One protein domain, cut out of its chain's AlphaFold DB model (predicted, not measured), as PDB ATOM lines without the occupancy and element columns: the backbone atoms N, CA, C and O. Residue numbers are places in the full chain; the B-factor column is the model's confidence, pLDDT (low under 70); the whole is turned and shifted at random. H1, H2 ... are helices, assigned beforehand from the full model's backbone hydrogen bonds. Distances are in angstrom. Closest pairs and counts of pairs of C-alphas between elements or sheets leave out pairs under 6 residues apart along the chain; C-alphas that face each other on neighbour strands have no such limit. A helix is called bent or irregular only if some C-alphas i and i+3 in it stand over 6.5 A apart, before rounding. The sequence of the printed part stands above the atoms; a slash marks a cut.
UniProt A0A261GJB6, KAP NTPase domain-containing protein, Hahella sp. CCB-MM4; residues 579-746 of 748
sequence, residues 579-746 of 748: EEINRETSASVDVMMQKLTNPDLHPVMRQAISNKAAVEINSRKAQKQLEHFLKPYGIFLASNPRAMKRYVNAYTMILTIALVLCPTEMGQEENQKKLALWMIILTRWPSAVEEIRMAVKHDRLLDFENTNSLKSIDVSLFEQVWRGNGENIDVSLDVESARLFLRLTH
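What this domain is: This is residues 579 to 746 of the 748 residues of the protein "KAP NTPase domain-containing protein" of Hahella sp. CCB-MM4 (UniProt A0A261GJB6). This is an elongated body of helices, with the long H6 crossing H8 in its middle. At one end of the body H3, of the hairpin of H2 and H3, packs on residues 655 to 660 of H6, with H1 packed on H3 at the tip, while H9, H10 and the loop of residues 698 to 714 lie toward the other end of the body's long axis, where H10 packs on H8. H11 packs on H6, H8 and H9 on one side of this core, and H4 and H5 run along another. The printed part has 168 residues with eleven named helices, H1 to H11 in chain order, and no named strand; its class is all helix. It is compact, with a radius of gyration of the C-alphas of 16.8 A, and spans 57 by 36 by 23 A.

How they stand to each other: H6, residues 641 to 661, touches H8, residues 669 to 684, at a steep tilt of 47 degrees, opposite ways; their closest C-alphas, of Tyr 651 and Met 679, are 6.2 A apart. H8 is the hub, touching five helices. With residues 655 to 660 alone, H6 touches H3, residues 603 to 616, at a shallow tilt of 18 degrees, opposite ways, closest at the C-alphas of Ala 614 and Thr 656, 4.5 A. H3 and H2, residues 589 to 596, form a helical hairpin; the C-alphas of Val 589 and Ala 613 are closest, 5.7 A apart. H1, residues 579 to 585, touches H3 at the C-alphas of Thr 585 and Ile 609, 5.3 A apart. H7, residues 663 to 666, touches H2 at the C-alphas of Leu 596 and Thr 664, 5.0 A apart. With residues 671 to 678 alone, H8 touches H11, residues 735 to 745, closest at the C-alphas of Lys 674 and Ser 737, 7.1 A. H9, residues 686 to 697, touches H8 only at the corner, at the C-alphas of Leu 682 and Val 689, 6.5 A. With residues 677 to 681 alone, H8 touches H10, residues 715 to 723, at a shallow tilt of 20 degrees, closest at the C-alphas of Leu 677 and Val 721, 6.0 A. H5, residues 632 to 636, only just touches H8, with 3 pairs of C-alphas within 8 A, the closest those of Phe 636 and Ile 680, 7.2 A. H4, residues 620 to 630, is close to but not clearly touching H8, at 7.2 A between the C-alphas of Leu 630 and Ala 676. Every O i to N i+4 pair is within hydrogen-bond range in H1, H2, H3, H8 and H10, against 6 of 7 in H4, 16 of 17 in H6, 6 of 8 in H9, 5 of 7 in H11 and 0 of 1 in H5, where 1 of 2 O i to N i+3 pairs is; H7 is too short for an i+4 pair.

Where its parts are: H6 is 30.3 A long, from C-alpha 641 at (447.861, 91.108, 104.105) to C-alpha 661. H8 measures 22.9 A, H3 19.6 A and H9 17.2 A. H1 begins at C-alpha 579 (455.749, 73.887, 63.710), and H11 ends at C-alpha 745 (435.847, 75.960, 92.601). H5 is irregular, but only just: C-alphas 632 and 635 are 6.7 A apart.

The domain as a whole: The two C-alphas farthest apart, of Glu 579 and Asn 706, are 57.8 A apart. The printed part has no cut. The links H9 to H10 and H10 to H11 are long, with 17 and 11 residues. Mean pLDDT of the printed part is 87.3; residues 701 to 712 and residue 746 are under 70.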
ATOM      1  N   GLU A 579     455.162  72.572  63.993       89.62
ATOM      2  CA  GLU A 579     455.749  73.887  63.710       89.62
ATOM      3  C   GLU A 579     454.718  75.013  63.845       89.62
ATOM      4  O   GLU A 579     454.999  76.037  64.468       89.62
ATOM      5  N   GLU A 580     453.495  74.805  63.350       90.38
ATOM      6  CA  GLU A 580     452.383  75.734  63.566       90.38
ATOM      7  C   GLU A 580     452.011  75.817  65.044       90.38
ATOM      8  O   GLU A 580     451.879  76.918  65.570       90.38
ATOM      9  N   ILE A 581     451.912  74.681  65.741       90.06
ATOM     10  CA  ILE A 581     451.639  74.658  67.184       90.06
ATOM     11  C   ILE A 581     452.705  75.460  67.941       90.06
ATOM     12  O   ILE A 581     452.355  76.321  68.751       90.06
ATOM     13  N   ASN A 582     453.992  75.254  67.652       89.56
ATOM     14  CA  ASN A 582     455.083  76.016  68.266       89.56
ATOM     15  C   ASN A 582     454.999  77.518  67.936       89.56
ATOM     16  O   ASN A 582     455.218  78.348  68.818       89.56
ATOM     17  N   ARG A 583     454.637  77.891  66.700       92.25
ATOM     18  CA  ARG A 583     454.437  79.293  66.294       92.25
ATOM     19  C   ARG A 583     453.287  79.950  67.058       92.25
ATOM     20  O   ARG A 583     453.461  81.045  67.588       92.25
ATOM     21  N   GLU A 584     452.129  79.297  67.147       90.75
ATOM     22  CA  GLU A 584     450.953  79.867  67.812       90.75
ATOM     23  C   GLU A 584     451.112  79.942  69.339       90.75
ATOM     24  O   GLU A 584     450.660  80.914  69.948       90.75
ATOM     25  N   THR A 585     451.790  78.960  69.947       90.19
ATOM     26  CA  THR A 585     452.066  78.891  71.398       90.19
ATOM     27  C   THR A 585     453.252  79.753  71.855       90.19
ATOM     28  O   THR A 585     453.408  79.990  73.050       90.19
ATOM     29  N   SER A 586     454.058  80.283  70.926       89.50
ATOM     30  CA  SER A 586     455.117  81.267  71.221       89.50
ATOM     31  C   SER A 586     454.602  82.712  71.337       89.50
ATOM     32  O   SER A 586     455.389  83.638  71.541       89.50
ATOM     33  N   ALA A 587     453.291  82.935  71.186       90.50
ATOM     34  CA  ALA A 587     452.668  84.249  71.327       90.50
ATOM     35  C   ALA A 587     452.601  84.723  72.796       90.50
ATOM     36  O   ALA A 587     452.749  83.945  73.737       90.50
ATOM     37  N   SER A 588     452.337  86.018  73.009       90.38
ATOM     38  CA  SER A 588     452.025  86.534  74.348       90.38
ATOM     39  C   SER A 588     450.711  85.956  74.878       90.38
ATOM     40  O   SER A 588     449.811  85.625  74.104       90.38
ATOM     41  N   VAL A 589     450.583  85.881  76.207       90.81
ATOM     42  CA  VAL A 589     449.390  85.357  76.894       90.81
ATOM     43  C   VAL A 589     448.109  86.025  76.392       90.81
ATOM     44  O   VAL A 589     447.162  85.330  76.047       90.81
ATOM     45  N   ASP A 590     448.116  87.348  76.247       91.00
ATOM     46  CA  ASP A 590     446.966  88.142  75.793       91.00
ATOM     47  C   ASP A 590     446.489  87.713  74.382       91.00
ATOM     48  O   ASP A 590     445.296  87.547  74.128       91.00
ATOM     49  N   VAL A 591     447.439  87.434  73.479       93.06
ATOM     50  CA  VAL A 591     447.181  86.948  72.110       93.06
ATOM     51  C   VAL A 591     446.773  85.471  72.102       93.06
ATOM     52  O   VAL A 591     446.003  85.052  71.238       93.06
ATOM     53  N   MET A 592     447.249  84.669  73.059       94.31
ATOM     54  CA  MET A 592     446.758  83.303  73.254       94.31
ATOM     55  C   MET A 592     445.291  83.307  73.710       94.31
ATOM     56  O   MET A 592     444.489  82.609  73.092       94.31
ATOM     57  N   MET A 593     444.906  84.144  74.683       91.94
ATOM     58  CA  MET A 593     443.506  84.264  75.132       91.94
ATOM     59  C   MET A 593     442.574  84.657  73.981       91.94
ATOM     60  O   MET A 593     441.569  83.986  73.747       91.94
ATOM     61  N   GLN A 594     442.954  85.675  73.198       93.25
ATOM     62  CA  GLN A 594     442.179  86.138  72.040       93.25
ATOM     63  C   GLN A 594     441.980  85.046  70.971       93.25
ATOM     64  O   GLN A 594     440.968  85.032  70.274       93.25
ATOM     65  N   LYS A 595     442.920  84.102  70.827       93.88
ATOM     66  CA  LYS A 595     442.759  82.962  69.908       93.88
ATOM     67  C   LYS A 595     441.781  81.921  70.445       93.88
ATOM     68  O   LYS A 595     441.050  81.333  69.652       93.88
ATOM     69  N   LEU A 596     441.724  81.704  71.761       94.44
ATOM     70  CA  LEU A 596     440.819  80.719  72.366       94.44
ATOM     71  C   LEU A 596     439.334  81.084  72.195       94.44
ATOM     72  O   LEU A 596     438.504  80.178  72.137       94.44
ATOM     73  N   THR A 597     438.986  82.366  72.032       93.38
ATOM     74  CA  THR A 597     437.594  82.785  71.766       93.38
ATOM     75  C   THR A 597     437.123  82.511  70.335       93.38
ATOM     76  O   THR A 597     435.934  82.649  70.061       93.38
ATOM     77  N   ASN A 598     438.012  82.138  69.407       93.38
ATOM     78  CA  ASN A 598     437.623  81.789  68.040       93.38
ATOM     79  C   ASN A 598     436.866  80.439  68.034       93.38
ATOM     80  O   ASN A 598     437.442  79.434  68.469       93.38
ATOM     81  N   PRO A 599     435.610  80.355  67.546       89.88
ATOM     82  CA  PRO A 599     434.892  79.084  67.445       89.88
ATOM     83  C   PRO A 599     435.573  78.109  66.473       89.88
ATOM     84  O   PRO A 599     435.686  76.927  66.786       89.88
ATOM     85  N   ASP A 600     436.134  78.608  65.370       91.56
ATOM     86  CA  ASP A 600     436.701  77.797  64.284       91.56
ATOM     87  C   ASP A 600     438.123  77.278  64.586       91.56
ATOM     88  O   ASP A 600     438.740  76.587  63.772       91.56
ATOM     89  N   LEU A 601     438.683  77.597  65.761       91.50
ATOM     90  CA  LEU A 601     440.010  77.128  66.160       91.50
ATOM     91  C   LEU A 601     440.007  75.609  66.411       91.50
ATOM     92  O   LEU A 601     439.412  75.128  67.383       91.50
ATOM     93  N   HIS A 602     440.742  74.886  65.558       91.00
ATOM     94  CA  HIS A 602     440.895  73.430  65.576       91.00
ATOM     95  C   HIS A 602     441.202  72.877  66.989       91.00
ATOM     96  O   HIS A 602     442.124  73.388  67.639       91.00
ATOM     97  N   PRO A 603     440.523  71.812  67.473       87.62
ATOM     98  CA  PRO A 603     440.613  71.359  68.868       87.62
ATOM     99  C   PRO A 603     442.036  71.106  69.382       87.62
ATOM    100  O   PRO A 603     442.383  71.533  70.481       87.62
ATOM    101  N   VAL A 604     442.900  70.489  68.567       87.69
ATOM    102  CA  VAL A 604     444.309  70.232  68.932       87.69
ATOM    103  C   VAL A 604     445.099  71.536  69.122       87.69
ATOM    104  O   VAL A 604     445.913  71.628  70.038       87.69
ATOM    105  N   MET A 605     444.829  72.566  68.308       92.12
ATOM    106  CA  MET A 605     445.460  73.881  68.465       92.12
ATOM    107  C   MET A 605     444.907  74.605  69.696       92.12
ATOM    108  O   MET A 605     445.676  75.153  70.481       92.12
ATOM    109  N   ARG A 606     443.582  74.548  69.909       92.69
ATOM    110  CA  ARG A 606     442.918  75.098  71.100       92.69
ATOM    111  C   ARG A 606     443.526  74.527  72.381       92.69
ATOM    112  O   ARG A 606     443.893  75.306  73.254       92.69
ATOM    113  N   GLN A 607     443.713  73.207  72.464       90.06
ATOM    114  CA  GLN A 607     444.325  72.565  73.632       90.06
ATOM    115  C   GLN A 607     445.807  72.934  73.802       90.06
ATOM    116  O   GLN A 607     446.253  73.143  74.925       90.06
ATOM    117  N   ALA A 608     446.581  73.053  72.719       91.38
ATOM    118  CA  ALA A 608     447.990  73.442  72.815       91.38
ATOM    119  C   ALA A 608     448.166  74.893  73.305       91.38
ATOM    120  O   ALA A 608     448.957  75.145  74.216       91.38
ATOM    121  N   ILE A 609     447.382  75.831  72.758       94.81
ATOM    122  CA  ILE A 609     447.346  77.241  73.183       94.81
ATOM    123  C   ILE A 609     446.851  77.350  74.633       94.81
ATOM    124  O   ILE A 609     447.497  78.011  75.442       94.81
ATOM    125  N   SER A 610     445.770  76.646  74.981       94.75
ATOM    126  CA  SER A 610     445.235  76.513  76.345       94.75
ATOM    127  C   SER A 610     446.306  76.057  77.341       94.75
ATOM    128  O   SER A 610     446.602  76.764  78.305       94.75
ATOM    129  N   ASN A 611     446.951  74.920  77.069       94.06
ATOM    130  CA  ASN A 611     447.956  74.331  77.948       94.06
ATOM    131  C   ASN A 611     449.166  75.260  78.131       94.06
ATOM    132  O   ASN A 611     449.670  75.394  79.248       94.06
ATOM    133  N   LYS A 612     449.628  75.930  77.065       94.75
ATOM    134  CA  LYS A 612     450.733  76.893  77.171       94.75
ATOM    135  C   LYS A 612     450.316  78.154  77.930       94.75
ATOM    136  O   LYS A 612     451.059  78.570  78.813       94.75
ATOM    137  N   ALA A 613     449.137  78.722  77.671       94.88
ATOM    138  CA  ALA A 613     448.627  79.881  78.408       94.88
ATOM    139  C   ALA A 613     448.454  79.585  79.910       94.88
ATOM    140  O   ALA A 613     448.855  80.397  80.743       94.88
ATOM    141  N   ALA A 614     447.952  78.396  80.264       95.19
ATOM    142  CA  ALA A 614     447.775  77.947  81.645       95.19
ATOM    143  C   ALA A 614     449.092  77.845  82.443       95.19
ATOM    144  O   ALA A 614     449.090  78.060  83.657       95.19
ATOM    145  N   VAL A 615     450.218  77.563  81.776       95.69
ATOM    146  CA  VAL A 615     451.562  77.614  82.381       95.69
ATOM    147  C   VAL A 615     452.125  79.037  82.345       95.69
ATOM    148  O   VAL A 615     452.608  79.531  83.360       95.69
ATOM    149  N   GLU A 616     452.032  79.724  81.207       94.31
ATOM    150  CA  GLU A 616     452.658  81.033  80.980       94.31
ATOM    151  C   GLU A 616     452.040  82.163  81.823       94.31
ATOM    152  O   GLU A 616     452.755  83.086  82.204       94.31
ATOM    153  N   ILE A 617     450.764  82.063  82.217       94.12
ATOM    154  CA  ILE A 617     450.124  82.995  83.167       94.12
ATOM    155  C   ILE A 617     450.838  83.043  84.538       94.12
ATOM    156  O   ILE A 617     450.776  84.053  85.236       94.12
ATOM    157  N   ASN A 618     451.581  81.988  84.903       94.31
ATOM    158  CA  ASN A 618     452.389  81.930  86.128       94.31
ATOM    159  C   ASN A 618     453.785  82.568  85.968       94.31
ATOM    160  O   ASN A 618     454.530  82.661  86.946       94.31
ATOM    161  N   SER A 619     454.184  82.996  84.764       92.38
ATOM    162  CA  SER A 619     455.503  83.596  84.546       92.38
ATOM    163  C   SER A 619     455.583  85.013  85.123       92.38
ATOM    164  O   SER A 619     454.598  85.747  85.186       92.38
ATOM    165  N   ARG A 620     456.786  85.443  85.528       90.19
ATOM    166  CA  ARG A 620     457.019  86.743  86.198       90.19
ATOM    167  C   ARG A 620     456.549  87.961  85.403       90.19
ATOM    168  O   ARG A 620     456.350  89.028  85.979       90.19
ATOM    169  N   LYS A 621     456.430  87.830  84.078       90.19
ATOM    170  CA  LYS A 621     455.889  88.879  83.209       90.19
ATOM    171  C   LYS A 621     454.364  88.922  83.322       90.19
ATOM    172  O   LYS A 621     453.815  89.982  83.613       90.19
ATOM    173  N   ALA A 622     453.710  87.772  83.160       90.75
ATOM    174  CA  ALA A 622     452.262  87.648  83.253       90.75
ATOM    175  C   ALA A 622     451.743  87.980  84.662       90.75
ATOM    176  O   ALA A 622     450.784  88.734  84.787       90.75
ATOM    177  N   GLN A 623     452.433  87.542  85.722       88.44
ATOM    178  CA  GLN A 623     452.083  87.877  87.110       88.44
ATOM    179  C   GLN A 623     452.051  89.398  87.360       88.44
ATOM    180  O   GLN A 623     451.132  89.878  88.011       88.44
ATOM    181  N   LYS A 624     452.963  90.185  86.770       89.44
ATOM    182  CA  LYS A 624     452.937  91.661  86.875       89.44
ATOM    183  C   LYS A 624     451.804  92.315  86.078       89.44
ATOM    184  O   LYS A 624     451.261  93.330  86.508       89.44
ATOM    185  N   GLN A 625     451.437  91.747  84.924       90.75
ATOM    186  CA  GLN A 625     450.234  92.167  84.189       90.75
ATOM    187  C   GLN A 625     448.976  91.863  85.027       90.75
ATOM    188  O   GLN A 625     448.087  92.705  85.151       90.75
ATOM    189  N   LEU A 626     448.950  90.700  85.681       90.38
ATOM    190  CA  LEU A 626     447.863  90.246  86.540       90.38
ATOM    191  C   LEU A 626     447.731  91.065  87.839       90.38
ATOM    192  O   LEU A 626     446.617  91.392  88.234       90.38
ATOM    193  N   GLU A 627     448.834  91.474  88.472       88.69
ATOM    194  CA  GLU A 627     448.822  92.412  89.607       88.69
ATOM    195  C   GLU A 627     448.152  93.747  89.241       88.69
ATOM    196  O   GLU A 627     447.394  94.300  90.040       88.69
ATOM    197  N   HIS A 628     448.383  94.252  88.024       91.62
ATOM    198  CA  HIS A 628     447.712  95.456  87.530       91.62
ATOM    199  C   HIS A 628     446.218  95.211  87.266       91.62
ATOM    200  O   HIS A 628     445.389  96.034  87.649       91.62
ATOM    201  N   PHE A 629     445.866  94.075  86.654       93.12
ATOM    202  CA  PHE A 629     444.477  93.672  86.394       93.12
ATOM    203  C   PHE A 629     443.659  93.484  87.685       93.12
ATOM    204  O   PHE A 629     442.521  93.937  87.764       93.12
ATOM    205  N   LEU A 630     444.238  92.873  88.723       94.38
ATOM    206  CA  LEU A 630     443.557  92.623  90.000       94.38
ATOM    207  C   LEU A 630     443.462  93.866  90.906       94.38
ATOM    208  O   LEU A 630     442.749  93.833  91.909       94.38
ATOM    209  N   LYS A 631     444.147  94.967  90.569       92.88
ATOM    210  CA  LYS A 631     444.229  96.176  91.402       92.88
ATOM    211  C   LYS A 631     442.869  96.824  91.747       92.88
ATOM    212  O   LYS A 631     442.714  97.171  92.919       92.88
ATOM    213  N   PRO A 632     441.886  96.983  90.828       93.06
ATOM    214  CA  PRO A 632     440.595  97.613  91.150       93.06
ATOM    215  C   PRO A 632     439.809  96.844  92.221       93.06
ATOM    216  O   PRO A 632     439.258  97.430  93.149       93.06
ATOM    217  N   TYR A 633     439.852  95.511  92.158       93.62
ATOM    218  CA  TYR A 633     439.169  94.591  93.074       93.62
ATOM    219  C   TYR A 633     439.678  94.668  94.524       93.62
ATOM    220  O   TYR A 633     439.014  94.181  95.440       93.62
ATOM    221  N   GLY A 634     440.831  95.308  94.758       90.19
ATOM    222  CA  GLY A 634     441.432  95.470  96.084       90.19
ATOM    223  C   GLY A 634     440.522  96.152  97.113       90.19
ATOM    224  O   GLY A 634     440.635  95.851  98.300       90.19
ATOM    225  N   ILE A 635     439.586  97.002  96.670       89.12
ATOM    226  CA  ILE A 635     438.611  97.691  97.538       89.12
ATOM    227  C   ILE A 635     437.654  96.726  98.259       89.12
ATOM    228  O   ILE A 635     437.178  97.031  99.350       89.12
ATOM    229  N   PHE A 636     437.401  95.548  97.681       90.62
ATOM    230  CA  PHE A 636     436.490  94.540  98.228       90.62
ATOM    231  C   PHE A 636     437.195  93.480  99.092       90.62
ATOM    232  O   PHE A 636     436.539  92.629  99.702       90.62
ATOM    233  N   LEU A 637     438.529  93.504  99.172       89.00
ATOM    234  CA  LEU A 637     439.302  92.548  99.964       89.00
ATOM    235  C   LEU A 637     439.256  92.887 101.460       89.00
ATOM    236  O   LEU A 637     438.947  94.005 101.875       89.00
ATOM    237  N   ALA A 638     439.538  91.897 102.309       83.88
ATOM    238  CA  ALA A 638     439.684  92.143 103.740       83.88
ATOM    239  C   ALA A 638     440.993  92.903 104.009       83.88
ATOM    240  O   ALA A 638     442.022  92.603 103.402       83.88
ATOM    241  N   SER A 639     440.975  93.843 104.957       84.25
ATOM    242  CA  SER A 639     442.096  94.734 105.303       84.25
ATOM    243  C   SER A 639     443.244  94.040 106.059       84.25
ATOM    244  O   SER A 639     443.809  94.599 106.995       84.25
ATOM    245  N   ASN A 640     443.597  92.808 105.676       85.19
ATOM    246  CA  ASN A 640     444.740  92.073 106.207       85.19
ATOM    247  C   ASN A 640     445.624  91.520 105.062       85.19
ATOM    248  O   ASN A 640     445.096  91.019 104.063       85.19
ATOM    249  N   PRO A 641     446.969  91.541 105.187       87.06
ATOM    250  CA  PRO A 641     447.861  91.108 104.105       87.06
ATOM    251  C   PRO A 641     447.739  89.629 103.711       87.06
ATOM    252  O   PRO A 641     448.177  89.248 102.625       87.06
ATOM    253  N   ARG A 642     447.175  88.775 104.580       85.12
ATOM    254  CA  ARG A 642     447.024  87.337 104.313       85.12
ATOM    255  C   ARG A 642     445.893  87.075 103.323       85.12
ATOM    256  O   ARG A 642     446.101  86.316 102.384       85.12
ATOM    257  N   ALA A 643     444.751  87.742 103.486       85.75
ATOM    258  CA  ALA A 643     443.633  87.690 102.547       85.75
ATOM    259  C   ALA A 643     444.039  88.224 101.166       85.75
ATOM    260  O   ALA A 643     443.789  87.562 100.165       85.75
ATOM    261  N   MET A 644     444.755  89.353 101.116       90.00
ATOM    262  CA  MET A 644     445.257  89.934  99.862       90.00
ATOM    263  C   MET A 644     446.176  88.967  99.097       90.00
ATOM    264  O   MET A 644     445.972  88.728  97.908       90.00
ATOM    265  N   LYS A 645     447.146  88.340  99.780       88.75
ATOM    266  CA  LYS A 645     448.030  87.330  99.168       88.75
ATOM    267  C   LYS A 645     447.280  86.055  98.764       88.75
ATOM    268  O   LYS A 645     447.504  85.545  97.671       88.75
ATOM    269  N   ARG A 646     446.374  85.552  99.615       89.19
ATOM    270  CA  ARG A 646     445.553  84.366  99.309       89.19
ATOM    271  C   ARG A 646     444.642  84.603  98.102       89.19
ATOM    272  O   ARG A 646     444.514  83.694  97.294       89.19
ATOM    273  N   TYR A 647     444.085  85.804  97.937       92.62
ATOM    274  CA  TYR A 647     443.273  86.178  96.776       92.62
ATOM    275  C   TYR A 647     444.063  86.109  95.460       92.62
ATOM    276  O   TYR A 647     443.644  85.402  94.549       92.62
ATOM    277  N   VAL A 648     445.235  86.756  95.375       92.38
ATOM    278  CA  VAL A 648     446.071  86.731  94.155       92.38
ATOM    279  C   VAL A 648     446.530  85.304  93.824       92.38
ATOM    280  O   VAL A 648     446.399  84.861  92.682       92.38
ATOM    281  N   ASN A 649     446.994  84.549  94.828       90.31
ATOM    282  CA  ASN A 649     447.395  83.148  94.658       90.31
ATOM    283  C   ASN A 649     446.231  82.273  94.159       90.31
ATOM    284  O   ASN A 649     446.394  81.503  93.213       90.31
ATOM    285  N   ALA A 650     445.055  82.393  94.782       91.12
ATOM    286  CA  ALA A 650     443.887  81.590  94.437       91.12
ATOM    287  C   ALA A 650     443.328  81.960  93.056       91.12
ATOM    288  O   ALA A 650     443.029  81.059  92.279       91.12
ATOM    289  N   TYR A 651     443.240  83.252  92.711       95.31
ATOM    290  CA  TYR A 651     442.828  83.678  91.370       95.31
ATOM    291  C   TYR A 651     443.767  83.106  90.302       95.31
ATOM    292  O   TYR A 651     443.298  82.530  89.326       95.31
ATOM    293  N   THR A 652     445.088  83.196  90.512       93.88
ATOM    294  CA  THR A 652     446.084  82.688  89.552       93.88
ATOM    295  C   THR A 652     445.916  81.183  89.325       93.88
ATOM    296  O   THR A 652     445.861  80.733  88.183       93.88
ATOM    297  N   MET A 653     445.752  80.399  90.399       93.44
ATOM    298  CA  MET A 653     445.570  78.948  90.291       93.44
ATOM    299  C   MET A 653     444.229  78.546  89.674       93.44
ATOM    300  O   MET A 653     444.207  77.647  88.833       93.44
ATOM    301  N   ILE A 654     443.124  79.198  90.051       93.81
ATOM    302  CA  ILE A 654     441.816  78.915  89.448       93.81
ATOM    303  C   ILE A 654     441.803  79.335  87.974       93.81
ATOM    304  O   ILE A 654     441.270  78.587  87.163       93.81
ATOM    305  N   LEU A 655     442.463  80.433  87.586       94.88
ATOM    306  CA  LEU A 655     442.632  80.801  86.177       94.88
ATOM    307  C   LEU A 655     443.475  79.761  85.414       94.88
ATOM    308  O   LEU A 655     443.068  79.340  84.338       94.88
ATOM    309  N   THR A 656     444.588  79.268  85.972       95.06
ATOM    310  CA  THR A 656     445.358  78.151  85.379       95.06
ATOM    311  C   THR A 656     444.502  76.893  85.184       95.06
ATOM    312  O   THR A 656     444.597  76.257  84.137       95.06
ATOM    313  N   ILE A 657     443.648  76.536  86.147       93.06
ATOM    314  CA  ILE A 657     442.720  75.397  86.032       93.06
ATOM    315  C   ILE A 657     441.655  75.663  84.954       93.06
ATOM    316  O   ILE A 657     441.399  74.816  84.098       93.06
ATOM    317  N   ALA A 658     441.057  76.852  84.971       93.25
ATOM    318  CA  ALA A 658     439.978  77.243  84.075       93.25
ATOM    319  C   ALA A 658     440.440  77.371  82.616       93.25
ATOM    320  O   ALA A 658     439.704  76.999  81.707       93.25
ATOM    321  N   LEU A 659     441.677  77.809  82.376       93.75
ATOM    322  CA  LEU A 659     442.275  77.829  81.040       93.75
ATOM    323  C   LEU A 659     442.430  76.429  80.441       93.75
ATOM    324  O   LEU A 659     442.394  76.306  79.221       93.75
ATOM    325  N   VAL A 660     442.586  75.388  81.264       91.44
ATOM    326  CA  VAL A 660     442.682  73.989  80.810       91.44
ATOM    327  C   VAL A 660     441.302  73.356  80.604       91.44
ATOM    328  O   VAL A 660     441.128  72.609  79.644       91.44
ATOM    329  N   LEU A 661     440.327  73.643  81.478       88.56
ATOM    330  CA  LEU A 661     438.996  73.014  81.437       88.56
ATOM    331  C   LEU A 661     437.962  73.737  80.561       88.56
ATOM    332  O   LEU A 661     437.149  73.082  79.918       88.56
ATOM    333  N   CYS A 662     437.972  75.069  80.548       90.31
ATOM    334  CA  CYS A 662     437.036  75.921  79.808       90.31
ATOM    335  C   CYS A 662     437.803  77.039  79.064       90.31
ATOM    336  O   CYS A 662     437.649  78.229  79.365       90.31
ATOM    337  N   PRO A 663     438.701  76.672  78.121       91.94
ATOM    338  CA  PRO A 663     439.580  77.621  77.436       91.94
ATOM    339  C   PRO A 663     438.831  78.683  76.628       91.94
ATOM    340  O   PRO A 663     439.282  79.822  76.553       91.94
ATOM    341  N   THR A 664     437.704  78.320  76.013       92.00
ATOM    342  CA  THR A 664     436.928  79.212  75.139       92.00
ATOM    343  C   THR A 664     436.271  80.328  75.948       92.00
ATOM    344  O   THR A 664     436.286  81.492  75.552       92.00
ATOM    345  N   GLU A 665     435.741  79.969  77.113       92.94
ATOM    346  CA  GLU A 665     435.099  80.852  78.076       92.94
ATOM    347  C   GLU A 665     436.134  81.754  78.758       92.94
ATOM    348  O   GLU A 665     435.932  82.965  78.834       92.94
ATOM    349  N   MET A 666     437.272  81.198  79.193       94.06
ATOM    350  CA  MET A 666     438.352  81.971  79.825       94.06
ATOM    351  C   MET A 666     439.154  82.835  78.849       94.06
ATOM    352  O   MET A 666     439.823  83.771  79.282       94.06
ATOM    353  N   GLY A 667     439.074  82.581  77.539       91.50
ATOM    354  CA  GLY A 667     439.613  83.489  76.523       91.50
ATOM    355  C   GLY A 667     438.935  84.867  76.525       91.50
ATOM    356  O   GLY A 667     439.533  85.844  76.079       91.50
ATOM    357  N   GLN A 668     437.708  84.965  77.052       92.69
ATOM    358  CA  GLN A 668     436.948  86.213  77.147       92.69
ATOM    359  C   GLN A 668     437.350  86.998  78.404       92.69
ATOM    360  O   GLN A 668     437.177  86.519  79.526       92.69
ATOM    361  N   GLU A 669     437.826  88.236  78.234       92.31
ATOM    362  CA  GLU A 669     438.226  89.116  79.348       92.31
ATOM    363  C   GLU A 669     437.077  89.356  80.347       92.31
ATOM    364  O   GLU A 669     437.305  89.401  81.554       92.31
ATOM    365  N   GLU A 670     435.827  89.423  79.872       93.75
ATOM    366  CA  GLU A 670     434.637  89.556  80.726       93.75
ATOM    367  C   GLU A 670     434.551  88.429  81.772       93.75
ATOM    368  O   GLU A 670     434.336  88.693  82.954       93.75
ATOM    369  N   ASN A 671     434.809  87.178  81.377       95.25
ATOM    370  CA  ASN A 671     434.781  86.041  82.301       95.25
ATOM    371  C   ASN A 671     435.977  86.037  83.259       95.25
ATOM    372  O   ASN A 671     435.837  85.586  84.393       95.25
ATOM    373  N   GLN A 672     437.126  86.590  82.858       94.81
ATOM    374  CA  GLN A 672     438.270  86.801  83.755       94.81
ATOM    375  C   GLN A 672     437.941  87.860  84.825       94.81
ATOM    376  O   GLN A 672     438.208  87.659  86.012       94.81
ATOM    377  N   LYS A 673     437.276  88.957  84.440       95.19
ATOM    378  CA  LYS A 673     436.781  89.985  85.374       95.19
ATOM    379  C   LYS A 673     435.705  89.430  86.318       95.19
ATOM    380  O   LYS A 673     435.785  89.627  87.530       95.19
ATOM    381  N   LYS A 674     434.743  88.657  85.800       96.25
ATOM    382  CA  LYS A 674     433.736  87.966  86.627       96.25
ATOM    383  C   LYS A 674     434.385  86.943  87.572       96.25
ATOM    384  O   LYS A 674     433.989  86.859  88.732       96.25
ATOM    385  N   LEU A 675     435.434  86.236  87.139       96.00
ATOM    386  CA  LEU A 675     436.208  85.341  88.007       96.00
ATOM    387  C   LEU A 675     436.883  86.117  89.150       96.00
ATOM    388  O   LEU A 675     436.908  85.628  90.276       96.00
ATOM    389  N   ALA A 676     437.378  87.335  88.910       96.00
ATOM    390  CA  ALA A 676     437.962  88.171  89.961       96.00
ATOM    391  C   ALA A 676     436.929  88.504  91.062       96.00
ATOM    392  O   ALA A 676     437.221  88.344  92.248       96.00
ATOM    393  N   LEU A 677     435.683  88.830  90.688       95.81
ATOM    394  CA  LEU A 677     434.571  88.990  91.640       95.81
ATOM    395  C   LEU A 677     434.227  87.681  92.368       95.81
ATOM    396  O   LEU A 677     434.106  87.665  93.595       95.81
ATOM    397  N   TRP A 678     434.134  86.560  91.646       95.19
ATOM    398  CA  TRP A 678     433.854  85.250  92.244       95.19
ATOM    399  C   TRP A 678     434.901  84.842  93.287       95.19
ATOM    400  O   TRP A 678     434.563  84.344  94.363       95.19
ATOM    401  N   MET A 679     436.181  85.101  93.011       93.88
ATOM    402  CA  MET A 679     437.271  84.785  93.932       93.88
ATOM    403  C   MET A 679     437.262  85.665  95.194       93.88
ATOM    404  O   MET A 679     437.756  85.217  96.232       93.88
ATOM    405  N   ILE A 680     436.650  86.858  95.168       92.75
ATOM    406  CA  ILE A 680     436.351  87.615  96.397       92.75
ATOM    407  C   ILE A 680     435.306  86.858  97.223       92.75
ATOM    408  O   ILE A 680     435.541  86.613  98.404       92.75
ATOM    409  N   ILE A 681     434.193  86.425  96.616       91.00
ATOM    410  CA  ILE A 681     433.138  85.682  97.328       91.00
ATOM    411  C   ILE A 681     433.700  84.393  97.941       91.00
ATOM    412  O   ILE A 681     433.549  84.170  99.141       91.00
ATOM    413  N   LEU A 682     434.432  83.591  97.163       88.38
ATOM    414  CA  LEU A 682     435.010  82.320  97.615       88.38
ATOM    415  C   LEU A 682     436.024  82.475  98.767       88.38
ATOM    416  O   LEU A 682     436.142  81.578  99.601       88.38
ATOM    417  N   THR A 683     436.772  83.585  98.820       86.06
ATOM    418  CA  THR A 683     437.806  83.816  99.852       86.06
ATOM    419  C   THR A 683     437.327  84.646 101.045       86.06
ATOM    420  O   THR A 683     437.906  84.546 102.132       86.06
ATOM    421  N   ARG A 684     436.274  85.453 100.879       85.88
ATOM    422  CA  ARG A 684     435.699  86.292 101.938       85.88
ATOM    423  C   ARG A 684     434.500  85.634 102.620       85.88
ATOM    424  O   ARG A 684     434.404  85.731 103.837       85.88
ATOM    425  N   TRP A 685     433.657  84.922 101.871       85.75
ATOM    426  CA  TRP A 685     432.408  84.324 102.354       85.75
ATOM    427  C   TRP A 685     432.187  82.891 101.819       85.75
ATOM    428  O   TRP A 685     431.238  82.656 101.066       85.75
ATOM    429  N   PRO A 686     433.022  81.901 102.202       82.62
ATOM    430  CA  PRO A 686     432.890  80.517 101.736       82.62
ATOM    431  C   PRO A 686     431.486  79.922 101.921       82.62
ATOM    432  O   PRO A 686     431.027  79.176 101.060       82.62
ATOM    433  N   SER A 687     430.773  80.278 102.999       78.50
ATOM    434  CA  SER A 687     429.410  79.792 103.254       78.50
ATOM    435  C   SER A 687     428.382  80.280 102.225       78.50
ATOM    436  O   SER A 687     427.421  79.570 101.943       78.50
ATOM    437  N   ALA A 688     428.582  81.461 101.629       81.94
ATOM    438  CA  ALA A 688     427.682  81.996 100.610       81.94
ATOM    439  C   ALA A 688     427.739  81.188  99.302       81.94
ATOM    440  O   ALA A 688     426.740  81.095  98.592       81.94
ATOM    441  N   VAL A 689     428.881  80.558  99.001       85.62
ATOM    442  CA  VAL A 689     429.065  79.738  97.791       85.62
ATOM    443  C   VAL A 689     428.146  78.514  97.797       85.62
ATOM    444  O   VAL A 689     427.620  78.146  96.748       85.62
ATOM    445  N   GLU A 690     427.889  77.919  98.964       79.38
ATOM    446  CA  GLU A 690     426.976  76.778  99.095       79.38
ATOM    447  C   GLU A 690     425.509  77.185  98.868       79.38
ATOM    448  O   GLU A 690     424.778  76.466  98.187       79.38
ATOM    449  N   GLU A 691     425.089  78.369  99.330       79.69
ATOM    450  CA  GLU A 691     423.752  78.909  99.031       79.69
ATOM    451  C   GLU A 691     423.597  79.253  97.548       79.69
ATOM    452  O   GLU A 691     422.598  78.882  96.927       79.69
ATOM    453  N   ILE A 692     424.612  79.883  96.938       85.75
ATOM    454  CA  ILE A 692     424.630  80.149  95.492       85.75
ATOM    455  C   ILE A 692     424.509  78.829  94.719       85.75
ATOM    456  O   ILE A 692     423.696  78.719  93.802       85.75
ATOM    457  N   ARG A 693     425.251  77.793  95.126       84.75
ATOM    458  CA  ARG A 693     425.168  76.454  94.533       84.75
ATOM    459  C   ARG A 693     423.777  75.837  94.690       84.75
ATOM    460  O   ARG A 693     423.272  75.238  93.742       84.75
ATOM    461  N   MET A 694     423.134  75.988  95.849       82.19
ATOM    462  CA  MET A 694     421.765  75.515  96.070       82.19
ATOM    463  C   MET A 694     420.740  76.286  95.227       82.19
ATOM    464  O   MET A 694     419.824  75.656  94.698       82.19
ATOM    465  N   ALA A 695     420.891  77.598  95.044       82.69
ATOM    466  CA  ALA A 695     420.018  78.392  94.180       82.69
ATOM    467  C   ALA A 695     420.181  78.007  92.699       82.69
ATOM    468  O   ALA A 695     419.198  77.635  92.057       82.69
ATOM    469  N   VAL A 696     421.423  77.971  92.194       85.00
ATOM    470  CA  VAL A 696     421.768  77.568  90.815       85.00
ATOM    471  C   VAL A 696     421.317  76.132  90.508       85.00
ATOM    472  O   VAL A 696     420.894  75.852  89.389       85.00
ATOM    473  N   LYS A 697     421.359  75.216  91.489       82.12
ATOM    474  CA  LYS A 697     420.899  73.824  91.330       82.12
ATOM    475  C   LYS A 697     419.372  73.679  91.237       82.12
ATOM    476  O   LYS A 697     418.903  72.713  90.639       82.12
ATOM    477  N   HIS A 698     418.606  74.588  91.839       82.25
ATOM    478  CA  HIS A 698     417.138  74.521  91.882       82.25
ATOM    479  C   HIS A 698     416.454  75.603  91.029       82.25
ATOM    480  O   HIS A 698     415.250  75.799  91.180       82.25
ATOM    481  N   ASP A 699     417.220  76.301  90.182       78.06
ATOM    482  CA  ASP A 699     416.791  77.423  89.335       78.06
ATOM    483  C   ASP A 699     416.009  78.506  90.106       78.06
ATOM    484  O   ASP A 699     414.937  78.968  89.712       78.06
ATOM    485  N   ARG A 700     416.530  78.870  91.286       76.62
ATOM    486  CA  ARG A 700     415.922  79.864  92.183       76.62
ATOM    487  C   ARG A 700     416.607  81.217  92.057       76.62
ATOM    488  O   ARG A 700     417.831  81.292  91.954       76.62
ATOM    489  N   LEU A 701     415.816  82.281  92.185       68.25
ATOM    490  CA  LEU A 701     416.334  83.621  92.455       68.25
ATOM    491  C   LEU A 701     417.151  83.622  93.757       68.25
ATOM    492  O   LEU A 701     416.776  82.988  94.745       68.25
ATOM    493  N   LEU A 702     418.266  84.349  93.736       66.44
ATOM    494  CA  LEU A 702     419.153  84.534  94.880       66.44
ATOM    495  C   LEU A 702     418.564  85.586  95.829       66.44
ATOM    496  O   LEU A 702     418.744  86.785  95.631       66.44
ATOM    497  N   ASP A 703     417.846  85.131  96.855       65.12
ATOM    498  CA  ASP A 703     417.381  85.982  97.953       65.12
ATOM    499  C   ASP A 703     418.493  86.125  99.006       65.12
ATOM    500  O   ASP A 703     418.690  85.262  99.872       65.12
ATOM    501  N   PHE A 704     419.254  87.215  98.898       61.62
ATOM    502  CA  PHE A 704     420.364  87.512  99.802       61.62
ATOM    503  C   PHE A 704     419.915  88.044 101.179       61.62
ATOM    504  O   PHE A 704     420.714  88.020 102.115       61.62
ATOM    505  N   GLU A 705     418.662  88.488 101.337       56.91
ATOM    506  CA  GLU A 705     418.161  89.110 102.575       56.91
ATOM    507  C   GLU A 705     417.545  88.080 103.542       56.91
ATOM    508  O   GLU A 705     417.770  88.128 104.756       56.91
ATOM    509  N   ASN A 706     416.786  87.107 103.027       56.88
ATOM    510  CA  ASN A 706     416.061  86.147 103.866       56.88
ATOM    511  C   ASN A 706     416.881  84.910 104.266       56.88
ATOM    512  O   ASN A 706     416.546  84.250 105.259       56.88
ATOM    513  N   THR A 707     417.964  84.602 103.549       59.09
ATOM    514  CA  THR A 707     418.740  83.360 103.709       59.09
ATOM    515  C   THR A 707     419.578  83.356 105.000       59.09
ATOM    516  O   THR A 707     420.456  84.188 105.203       59.09
ATOM    517  N   ASN A 708     419.308  82.405 105.906       57.28
ATOM    518  CA  ASN A 708     419.797  82.440 107.297       57.28
ATOM    519  C   ASN A 708     421.327  82.422 107.470       57.28
ATOM    520  O   ASN A 708     421.825  82.996 108.434       57.28
ATOM    521  N   SER A 709     422.069  81.786 106.567       56.22
ATOM    522  CA  SER A 709     423.540  81.765 106.565       56.22
ATOM    523  C   SER A 709     424.141  83.128 106.181       56.22
ATOM    524  O   SER A 709     425.137  83.563 106.768       56.22
ATOM    525  N   LEU A 710     423.490  83.842 105.255       59.88
ATOM    526  CA  LEU A 710     423.895  85.166 104.775       59.88
ATOM    527  C   LEU A 710     423.613  86.289 105.782       59.88
ATOM    528  O   LEU A 710     424.302  87.301 105.756       59.88
ATOM    529  N   LYS A 711     422.706  86.090 106.750       58.09
ATOM    530  CA  LYS A 711     422.421  87.062 107.833       58.09
ATOM    531  C   LYS A 711     423.617  87.383 108.740       58.09
ATOM    532  O   LYS A 711     423.534  88.300 109.549       58.09
ATOM    533  N   SER A 712     424.713  86.630 108.627       64.06
ATOM    534  CA  SER A 712     425.982  86.925 109.304       64.06
ATOM    535  C   SER A 712     426.894  87.887 108.528       64.06
ATOM    536  O   SER A 712     427.869  88.370 109.094       64.06
ATOM    537  N   ILE A 713     426.613  88.143 107.247       76.94
ATOM    538  CA  ILE A 713     427.480  88.840 106.288       76.94
ATOM    539  C   ILE A 713     427.044  90.304 106.121       76.94
ATOM    540  O   ILE A 713     425.870  90.642 106.243       76.94
ATOM    541  N   ASP A 714     427.995  91.180 105.786       81.44
ATOM    542  CA  ASP A 714     427.698  92.503 105.227       81.44
ATOM    543  C   ASP A 714     427.069  92.345 103.832       81.44
ATOM    544  O   ASP A 714     427.765  92.280 102.815       81.44
ATOM    545  N   VAL A 715     425.737  92.250 103.805       80.44
ATOM    546  CA  VAL A 715     424.939  92.114 102.577       80.44
ATOM    547  C   VAL A 715     425.192  93.285 101.623       80.44
ATOM    548  O   VAL A 715     425.219  93.083 100.414       80.44
ATOM    549  N   SER A 716     425.464  94.492 102.133       83.62
ATOM    550  CA  SER A 716     425.697  95.674 101.294       83.62
ATOM    551  C   SER A 716     427.015  95.591 100.519       83.62
ATOM    552  O   SER A 716     427.067  95.960  99.344       83.62
ATOM    553  N   LEU A 717     428.073  95.062 101.143       88.06
ATOM    554  CA  LEU A 717     429.352  94.799 100.488       88.06
ATOM    555  C   LEU A 717     429.276  93.556  99.592       88.06
ATOM    556  O   LEU A 717     429.878  93.541  98.520       88.06
ATOM    557  N   PHE A 718     428.515  92.534  99.993       88.00
ATOM    558  CA  PHE A 718     428.246  91.367  99.153       88.00
ATOM    559  C   PHE A 718     427.536  91.772  97.851       88.00
ATOM    560  O   PHE A 718     427.981  91.395  96.770       88.00
ATOM    561  N   GLU A 719     426.487  92.593  97.933       85.94
ATOM    562  CA  GLU A 719     425.781  93.138  96.769       85.94
ATOM    563  C   GLU A 719     426.698  93.968  95.866       85.94
ATOM    564  O   GLU A 719     426.599  93.869  94.645       85.94
ATOM    565  N   GLN A 720     427.611  94.765  96.434       89.38
ATOM    566  CA  GLN A 720     428.592  95.518  95.646       89.38
ATOM    567  C   GLN A 720     429.542  94.594  94.874       89.38
ATOM    568  O   GLN A 720     429.788  94.843  93.696       89.38
ATOM    569  N   VAL A 721     430.017  93.507  95.494       91.56
ATOM    570  CA  VAL A 721     430.840  92.486  94.820       91.56
ATOM    571  C   VAL A 721     430.030  91.736  93.761       91.56
ATOM    572  O   VAL A 721     430.518  91.545  92.653       91.56
ATOM    573  N   TRP A 722     428.789  91.343  94.058       90.12
ATOM    574  CA  TRP A 722     427.940  90.618  93.111       90.12
ATOM    575  C   TRP A 722     427.576  91.474  91.891       90.12
ATOM    576  O   TRP A 722     427.655  91.015  90.756       90.12
ATOM    577  N   ARG A 723     427.196  92.737  92.106       88.81
ATOM    578  CA  ARG A 723     426.797  93.667  91.037       88.81
ATOM    579  C   ARG A 723     427.988  94.340  90.339       88.81
ATOM    580  O   ARG A 723     427.775  94.988  89.324       88.81
ATOM    581  N   GLY A 724     429.210  94.189  90.859       85.19
ATOM    582  CA  GLY A 724     430.417  94.816  90.311       85.19
ATOM    583  C   GLY A 724     430.521  96.323  90.560       85.19
ATOM    584  O   GLY A 724     431.182  97.019  89.800       85.19
ATOM    585  N   ASN A 725     429.877  96.842  91.611       80.38
ATOM    586  CA  ASN A 725     429.769  98.276  91.909       80.38
ATOM    587  C   ASN A 725     431.091  98.863  92.460       80.38
ATOM    588  O   ASN A 725     431.147  99.315  93.604       80.38
ATOM    589  N   GLY A 726     432.166  98.828  91.671       75.00
ATOM    590  CA  GLY A 726     433.494  99.330  92.027       75.00
ATOM    591  C   GLY A 726     434.099 100.222  90.943       75.00
ATOM    592  O   GLY A 726     433.737 100.148  89.772       75.00
ATOM    593  N   GLU A 727     435.039 101.087  91.326       74.75
ATOM    594  CA  GLU A 727     435.680 102.001  90.379       74.75
ATOM    595  C   GLU A 727     436.531 101.220  89.360       74.75
ATOM    596  O   GLU A 727     437.461 100.506  89.737       74.75
ATOM    597  N   ASN A 728     436.237 101.382  88.066       77.50
ATOM    598  CA  ASN A 728     436.828 100.610  86.960       77.50
ATOM    599  C   ASN A 728     436.501  99.098  86.988       77.50
ATOM    600  O   ASN A 728     437.291  98.288  86.506       77.50
ATOM    601  N   ILE A 729     435.337  98.722  87.529       86.38
ATOM    602  CA  ILE A 729     434.750  97.383  87.385       86.38
ATOM    603  C   ILE A 729     433.457  97.529  86.571       86.38
ATOM    604  O   ILE A 729     432.572  98.305  86.918       86.38
ATOM    605  N   ASP A 730     433.393  96.827  85.441       87.81
ATOM    606  CA  ASP A 730     432.390  96.984  84.376       87.81
ATOM    607  C   ASP A 730     431.568  95.707  84.115       87.81
ATOM    608  O   ASP A 730     430.837  95.623  83.131       87.81
ATOM    609  N   VAL A 731     431.672  94.713  85.005       93.38
ATOM    610  CA  VAL A 731     430.977  93.419  84.914       93.38
ATOM    611  C   VAL A 731     430.274  93.076  86.223       93.38
ATOM    612  O   VAL A 731     430.760  93.421  87.296       93.38
ATOM    613  N   SER A 732     429.176  92.327  86.144       92.94
ATOM    614  CA  SER A 732     428.467  91.757  87.294       92.94
ATOM    615  C   SER A 732     428.484  90.226  87.257       92.94
ATOM    616  O   SER A 732     428.725  89.615  86.215       92.94
ATOM    617  N   LEU A 733     428.234  89.593  88.403       92.38
ATOM    618  CA  LEU A 733     427.980  88.160  88.495       92.38
ATOM    619  C   LEU A 733     426.521  87.841  88.151       92.38
ATOM    620  O   LEU A 733     425.583  88.568  88.488       92.38
ATOM    621  N   ASP A 734     426.342  86.708  87.484       88.94
ATOM    622  CA  ASP A 734     425.071  86.207  86.974       88.94
ATOM    623  C   ASP A 734     424.978  84.680  87.177       88.94
ATOM    624  O   ASP A 734     425.906  84.038  87.676       88.94
ATOM    625  N   VAL A 735     423.838  84.078  86.828       85.69
ATOM    626  CA  VAL A 735     423.593  82.642  87.053       85.69
ATOM    627  C   VAL A 735     424.510  81.753  86.199       85.69
ATOM    628  O   VAL A 735     424.903  80.681  86.659       85.69
ATOM    629  N   GLU A 736     424.898  82.183  84.994       88.06
ATOM    630  CA  GLU A 736     425.745  81.390  84.091       88.06
ATOM    631  C   GLU A 736     427.216  81.422  84.511       88.06
ATOM    632  O   GLU A 736     427.860  80.378  84.608       88.06
ATOM    633  N   SER A 737     427.736  82.601  84.844       91.38
ATOM    634  CA  SER A 737     429.078  82.776  85.403       91.38
ATOM    635  C   SER A 737     429.210  82.087  86.764       91.38
ATOM    636  O   SER A 737     430.172  81.350  86.973       91.38
ATOM    637  N   ALA A 738     428.210  82.184  87.649       89.75
ATOM    638  CA  ALA A 738     428.179  81.389  88.878       89.75
ATOM    639  C   ALA A 738     428.193  79.876  88.585       89.75
ATOM    640  O   ALA A 738     428.971  79.138  89.189       89.75
ATOM    641  N   ARG A 739     427.396  79.394  87.622       88.38
ATOM    642  CA  ARG A 739     427.378  77.979  87.201       88.38
ATOM    643  C   ARG A 739     428.721  77.522  86.614       88.38
ATOM    644  O   ARG A 739     429.130  76.389  86.871       88.38
ATOM    645  N   LEU A 740     429.416  78.386  85.876       89.12
ATOM    646  CA  LEU A 740     430.755  78.148  85.333       89.12
ATOM    647  C   LEU A 740     431.811  78.076  86.446       89.12
ATOM    648  O   LEU A 740     432.550  77.096  86.528       89.12
ATOM    649  N   PHE A 741     431.858  79.063  87.344       91.50
ATOM    650  CA  PHE A 741     432.861  79.108  88.411       91.50
ATOM    651  C   PHE A 741     432.623  78.075  89.515       91.50
ATOM    652  O   PHE A 741     433.593  77.592  90.102       91.50
ATOM    653  N   LEU A 742     431.375  77.661  89.761       87.50
ATOM    654  CA  LEU A 742     431.078  76.526  90.638       87.50
ATOM    655  C   LEU A 742     431.797  75.260  90.147       87.50
ATOM    656  O   LEU A 742     432.537  74.674  90.928       87.50
ATOM    657  N   ARG A 743     431.726  74.906  88.851       82.38
ATOM    658  CA  ARG A 743     432.454  73.742  88.284       82.38
ATOM    659  C   ARG A 743     433.972  73.784  88.519       82.38
ATOM    660  O   ARG A 743     434.615  72.740  88.572       82.38
ATOM    661  N   LEU A 744     434.543  74.983  88.637       83.44
ATOM    662  CA  LEU A 744     435.980  75.210  88.820       83.44
ATOM    663  C   LEU A 744     436.410  75.238  90.296       83.44
ATOM    664  O   LEU A 744     437.566  74.950  90.598       83.44
ATOM    665  N   THR A 745     435.505  75.605  91.208       79.00
ATOM    666  CA  THR A 745     435.847  75.960  92.601       79.00
ATOM    667  C   THR A 745     435.080  75.183  93.672       79.00
ATOM    668  O   THR A 745     435.541  75.119  94.813       79.00
ATOM    669  N   HIS A 746     433.935  74.575  93.345       65.62
ATOM    670  CA  HIS A 746     433.031  73.975  94.324       65.62
ATOM    671  C   HIS A 746     432.351  72.691  93.823       65.62
ATOM    672  O   HIS A 746     431.639  72.671  92.825       65.62
TER     673      HIS A 746